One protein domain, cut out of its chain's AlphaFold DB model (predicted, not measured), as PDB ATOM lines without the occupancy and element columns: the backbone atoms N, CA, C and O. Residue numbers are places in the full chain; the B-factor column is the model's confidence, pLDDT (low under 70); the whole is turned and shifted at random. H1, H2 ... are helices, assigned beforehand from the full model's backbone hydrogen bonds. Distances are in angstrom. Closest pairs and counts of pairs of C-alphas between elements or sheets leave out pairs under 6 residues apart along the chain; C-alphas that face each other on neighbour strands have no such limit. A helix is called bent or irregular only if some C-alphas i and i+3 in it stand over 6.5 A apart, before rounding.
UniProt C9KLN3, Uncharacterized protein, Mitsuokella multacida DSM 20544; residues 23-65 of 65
ATOM      1  N   ARG A  23     138.804 192.752 110.976       85.19
ATOM      2  CA  ARG A  23     139.066 192.911 109.531       85.19
ATOM      3  C   ARG A  23     138.786 191.643 108.719       85.19
ATOM      4  O   ARG A  23     138.284 191.726 107.607       85.19
ATOM      5  N   CYS A  24     139.104 190.476 109.280       92.88
ATOM      6  CA  CYS A  24     139.036 189.191 108.571       92.88
ATOM      7  C   CYS A  24     137.812 188.343 108.944       92.88
ATOM      8  O   CYS A  24     137.549 187.321 108.317       92.88
ATOM      9  N   HIS A  25     137.075 188.744 109.978       87.88
ATOM     10  CA  HIS A  25     135.930 188.000 110.494       87.88
ATOM     11  C   HIS A  25     134.730 188.938 110.544       87.88
ATOM     12  O   HIS A  25     134.496 189.563 111.581       87.88
ATOM     13  N   PRO A  26     133.997 189.103 109.431       88.44
ATOM     14  CA  PRO A  26     132.814 189.946 109.430       88.44
ATOM     15  C   PRO A  26     131.821 189.443 110.479       88.44
ATOM     16  O   PRO A  26     131.670 188.237 110.704       88.44
ATOM     17  N   ARG A  27     131.143 190.377 111.150       89.44
ATOM     18  CA  ARG A  27     130.115 190.021 112.130       89.44
ATOM     19  C   ARG A  27     128.966 189.308 111.422       89.44
ATOM     20  O   ARG A  27     128.586 189.669 110.311       89.44
ATOM     21  N   MET A  28     128.395 188.313 112.093       90.88
ATOM     22  CA  MET A  28     127.222 187.611 111.584       90.88
ATOM     23  C   MET A  28     126.049 188.601 111.404       90.88
ATOM     24  O   MET A  28     125.748 189.330 112.359       90.88
ATOM     25  N   PRO A  29     125.384 188.617 110.229       92.94
ATOM     26  CA  PRO A  29     124.172 189.404 109.998       92.94
ATOM     27  C   PRO A  29     123.074 189.087 111.013       92.94
ATOM     28  O   PRO A  29     123.020 187.979 111.557       92.94
ATOM     29  N   ILE A  30     122.191 190.051 111.274       91.81
ATOM     30  CA  ILE A  30     121.172 189.921 112.322       91.81
ATOM     31  C   ILE A  30     120.177 188.794 112.031       91.81
ATOM     32  O   ILE A  30     119.793 188.076 112.949       91.81
ATOM     33  N   GLU A  31     119.851 188.562 110.763       94.00
ATOM     34  CA  GLU A  31     118.932 187.516 110.316       94.00
ATOM     35  C   GLU A  31     119.521 186.133 110.604       94.00
ATOM     36  O   GLU A  31     118.856 185.263 111.160       94.00
ATOM     37  N   LYS A  32     120.817 185.947 110.320       93.44
ATOM     38  CA  LYS A  32     121.525 184.699 110.642       93.44
ATOM     39  C   LYS A  32     121.636 184.466 112.148       93.44
ATOM     40  O   LYS A  32     121.639 183.316 112.577       93.44
ATOM     41  N   ARG A  33     121.697 185.534 112.956       93.75
ATOM     42  CA  ARG A  33     121.599 185.412 114.420       93.75
ATOM     43  C   ARG A  33     120.202 184.962 114.848       93.75
ATOM     44  O   ARG A  33     120.106 184.084 115.694       93.75
ATOM     45  N   ALA A  34     119.143 185.505 114.245       91.88
ATOM     46  CA  ALA A  34     117.764 185.132 114.568       91.88
ATOM     47  C   ALA A  34     117.474 183.647 114.287       91.88
ATOM     48  O   ALA A  34     116.811 182.990 115.085       91.88
ATOM     49  N   VAL A  35     118.043 183.086 113.214       92.25
ATOM     50  CA  VAL A  35     117.893 181.659 112.869       92.25
ATOM     51  C   VAL A  35     118.384 180.720 113.979       92.25
ATOM     52  O   VAL A  35     117.841 179.630 114.123       92.25
ATOM     53  N   GLN A  36     119.343 181.127 114.818       94.00
ATOM     54  CA  GLN A  36     119.777 180.306 115.962       94.00
ATOM     55  C   GLN A  36     118.628 180.018 116.940       94.00
ATOM     56  O   GLN A  36     118.626 178.984 117.603       94.00
ATOM     57  N   PHE A  37     117.630 180.904 116.989       90.69
ATOM     58  CA  PHE A  37     116.438 180.775 117.819       90.69
ATOM     59  C   PHE A  37     115.242 180.168 117.072       90.69
ATOM     60  O   PHE A  37     114.189 179.977 117.674       90.69
ATOM     61  N   ALA A  38     115.393 179.806 115.791       89.25
ATOM     62  CA  ALA A  38     114.337 179.162 115.007       89.25
ATOM     63  C   ALA A  38     113.758 177.885 115.654       89.25
ATOM     64  O   ALA A  38     112.544 177.703 115.567       89.25
ATOM     65  N   PRO A  39     114.536 177.030 116.357       92.94
ATOM     66  CA  PRO A  39     113.976 175.871 117.060       92.94
ATOM     67  C   PRO A  39     112.919 176.224 118.117       92.94
ATOM     68  O   PRO A  39     112.077 175.394 118.440       92.94
ATOM     69  N   PHE A  40     112.933 177.455 118.636       87.62
ATOM     70  CA  PHE A  40     111.984 177.942 119.637       87.62
ATOM     71  C   PHE A  40     110.795 178.689 119.030       87.62
ATOM     72  O   PHE A  40     109.969 179.214 119.770       87.62
ATOM     73  N   ALA A  41     110.665 178.719 117.701       87.25
ATOM     74  CA  ALA A  41     109.536 179.365 117.039       87.25
ATOM     75  C   ALA A  41     108.185 178.788 117.495       87.25
ATOM     76  O   ALA A  41     107.210 179.518 117.563       87.25
ATOM     77  N   ALA A  42     108.122 177.513 117.889       86.38
ATOM     78  CA  ALA A  42     106.898 176.903 118.413       86.38
ATOM     79  C   ALA A  42     106.406 177.511 119.743       86.38
ATOM     80  O   ALA A  42     105.261 177.287 120.119       86.38
ATOM     81  N   LEU A  43     107.250 178.267 120.458       84.12
ATOM     82  CA  LEU A  43     106.859 178.954 121.691       84.12
ATOM     83  C   LEU A  43     106.057 180.237 121.431       84.12
ATOM     84  O   LEU A  43     105.476 180.779 122.370       84.12
ATOM     85  N   THR A  44     105.993 180.723 120.187       82.69
ATOM     86  CA  THR A  44     105.096 181.835 119.840       82.69
ATOM     87  C   THR A  44     103.645 181.395 120.033       82.69
ATOM     88  O   THR A  44     103.248 180.369 119.482       82.69
ATOM     89  N   GLY A  45     102.853 182.149 120.794       83.94
ATOM     90  CA  GLY A  45     101.483 181.793 121.181       83.94
ATOM     91  C   GLY A  45     101.347 181.192 122.589       83.94
ATOM     92  O   GLY A  45     100.226 180.993 123.055       83.94
ATOM     93  N   TYR A  46     102.460 180.911 123.279       88.50
ATOM     94  CA  TYR A  46     102.478 180.430 124.670       88.50
ATOM     95  C   TYR A  46     102.853 181.530 125.676       88.50
ATOM     96  O   TYR A  46     103.302 181.235 126.786       88.50
ATOM     97  N   GLU A  47     102.679 182.806 125.318       88.62
ATOM     98  CA  GLU A  47     103.147 183.948 126.112       88.62
ATOM     99  C   GLU A  47     102.579 183.943 127.537       88.62
ATOM    100  O   GLU A  47     103.298 184.257 128.483       88.62
ATOM    101  N   GLU A  48     101.318 183.542 127.711       89.31
ATOM    102  CA  GLU A  48     100.668 183.489 129.026       89.31
ATOM    103  C   GLU A  48     101.257 182.392 129.926       89.31
ATOM    104  O   GLU A  48     101.548 182.643 131.094       89.31
ATOM    105  N   VAL A  49     101.546 181.211 129.374       91.44
ATOM    106  CA  VAL A  49     102.172 180.105 130.123       91.44
ATOM    107  C   VAL A  49     103.602 180.467 130.533       91.44
ATOM    108  O   VAL A  49     104.042 180.166 131.646       91.44
ATOM    109  N   VAL A  50     104.337 181.154 129.652       89.62
ATOM    110  CA  VAL A  50     105.680 181.662 129.956       89.62
ATOM    111  C   VAL A  50     105.624 182.700 131.082       89.62
ATOM    112  O   VAL A  50     106.406 182.600 132.025       89.62
ATOM    113  N   LYS A  51     104.683 183.655 131.033       92.56
ATOM    114  CA  LYS A  51     104.497 184.665 132.091       92.56
ATOM    115  C   LYS A  51     104.166 184.038 133.444       92.56
ATOM    116  O   LYS A  51     104.787 184.405 134.438       92.56
ATOM    117  N   GLU A  52     103.240 183.083 133.485       93.56
ATOM    118  CA  GLU A  52     102.876 182.381 134.723       93.56
ATOM    119  C   GLU A  52     104.087 181.645 135.319       93.56
ATOM    120  O   GLU A  52     104.344 181.699 136.523       93.56
ATOM    121  N   THR A  53     104.883 180.998 134.464       93.12
ATOM    122  CA  THR A  53     106.096 180.289 134.889       93.12
ATOM    123  C   THR A  53     107.135 181.249 135.478       93.12
ATOM    124  O   THR A  53     107.767 180.917 136.482       93.12
ATOM    125  N   ILE A  54     107.292 182.444 134.894       94.38
ATOM    126  CA  ILE A  54     108.181 183.493 135.416       94.38
ATOM    127  C   ILE A  54     107.716 183.947 136.801       94.38
ATOM    128  O   ILE A  54     108.517 183.930 137.731       94.38
ATOM    129  N   GLN A  55     106.431 184.276 136.961       94.69
ATOM    130  CA  GLN A  55     105.883 184.727 138.246       94.69
ATOM    131  C   GLN A  55     106.115 183.698 139.353       94.69
ATOM    132  O   GLN A  55     106.660 184.023 140.405       94.69
ATOM    133  N   ARG A  56     105.805 182.424 139.086       95.62
ATOM    134  CA  ARG A  56     106.059 181.337 140.042       95.62
ATOM    135  C   ARG A  56     107.530 181.235 140.439       95.62
ATOM    136  O   ARG A  56     107.835 180.968 141.598       95.62
ATOM    137  N   HIS A  57     108.441 181.421 139.487       94.06
ATOM    138  CA  HIS A  57     109.874 181.378 139.754       94.06
ATOM    139  C   HIS A  57     110.337 182.559 140.618       94.06
ATOM    140  O   HIS A  57     111.118 182.369 141.551       94.06
ATOM    141  N   GLU A  58     109.839 183.764 140.342       94.25
ATOM    142  CA  GLU A  58     110.124 184.963 141.135       94.25
ATOM    143  C   GLU A  58     109.593 184.836 142.569       94.25
ATOM    144  O   GLU A  58     110.315 185.148 143.521       94.25
ATOM    145  N   ASP A  59     108.387 184.292 142.743       92.62
ATOM    146  CA  ASP A  59     107.806 183.999 144.056       92.62
ATOM    147  C   ASP A  59     108.655 182.983 144.838       92.62
ATOM    148  O   ASP A  59     108.916 183.157 146.031       92.62
ATOM    149  N   GLU A  60     109.137 181.928 144.171       93.50
ATOM    150  CA  GLU A  60     110.026 180.931 144.777       93.50
ATOM    151  C   GLU A  60     111.378 181.517 145.199       93.50
ATOM    152  O   GLU A  60     111.886 181.161 146.267       93.50
ATOM    153  N   ILE A  61     111.969 182.398 144.383       92.56
ATOM    154  CA  ILE A  61     113.201 183.117 144.734       92.56
ATOM    155  C   ILE A  61     112.951 183.999 145.953       92.56
ATOM    156  O   ILE A  61     113.696 183.921 146.927       92.56
ATOM    157  N   THR A  62     111.885 184.797 145.918       89.38
ATOM    158  CA  THR A  62     111.550 185.760 146.972       89.38
ATOM    159  C   THR A  62     111.283 185.061 148.300       89.38
ATOM    160  O   THR A  62     111.724 185.528 149.340       89.38
ATOM    161  N   ARG A  63     110.621 183.899 148.278       81.19
ATOM    162  CA  ARG A  63     110.327 183.106 149.481       81.19
ATOM    163  C   ARG A  63     111.560 182.441 150.105       81.19
ATOM    164  O   ARG A  63     111.504 182.031 151.262       81.19
ATOM    165  N   LYS A  64     112.632 182.248 149.333       73.12
ATOM    166  CA  LYS A  64     113.894 181.649 149.803       73.12
ATOM    167  C   LYS A  64     114.868 182.671 150.397       73.12
ATOM    168  O   LYS A  64     115.896 182.249 150.929       73.12
ATOM    169  N   ILE A  65     114.565 183.962 150.280       63.06
ATOM    170  CA  ILE A  65     115.285 185.077 150.906       63.06
ATOM    171  C   ILE A  65     114.638 185.372 152.260       63.06
ATOM    172  O   ILE A  65     115.406 185.594 153.220       63.06
TER     173      ILE A  65
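AT A GLANCE: This is residues 23 to 65 of the 65 residues of an uncharacterized protein of Mitsuokella multacida DSM 20544 (UniProt C9KLN3). The chain makes a wide, open V: the long helix H3 is one arm, and the short helices H1 and H2, with residues 23 to 29 before them, make the other. Residues 44 to 46 turn the corner, and no helix touches another. The printed part has 43 residues with three named helices, H1, H2, H3, and no named strand; its class is all helix. It is extended, with a radius of gyration of the C-alphas of 17.3 A, and flat, spanning 50 by 28 by 11 A.

HOW THE PARTS SIT: H3, residues 47 to 63, and H2, residues 38 to 43, meet only through their tight link of 3 residues. H2 and H1, residues 30 to 35, meet only through their tight link of 2 residues. H1 and H3 are apart. In H1 and H3 every O i to N i+4 pair is within hydrogen-bond range; in H2 0 of 2 are, beside 2 of 3 O i to N i+3 pairs.

IN THESE COORDINATES: H3 runs 24.5 A from C-alpha 47 at (103.147, 183.948, 126.112) to C-alpha 63 at (110.327, 183.106, 149.481). H2 measures 10.0 A and is irregular: C-alphas 39 and 42 are 7.3 A apart. H1, 8.9 A long, begins at C-alpha 30 (121.172, 189.921, 112.322).

THE WHOLE: The C-alphas farthest apart, of Cys 24 and Arg 63, are 50.3 A apart. Residues 23 to 65 stand free. The printed part has no cut; pLDDT is under 70 at residue 65, the chain's last.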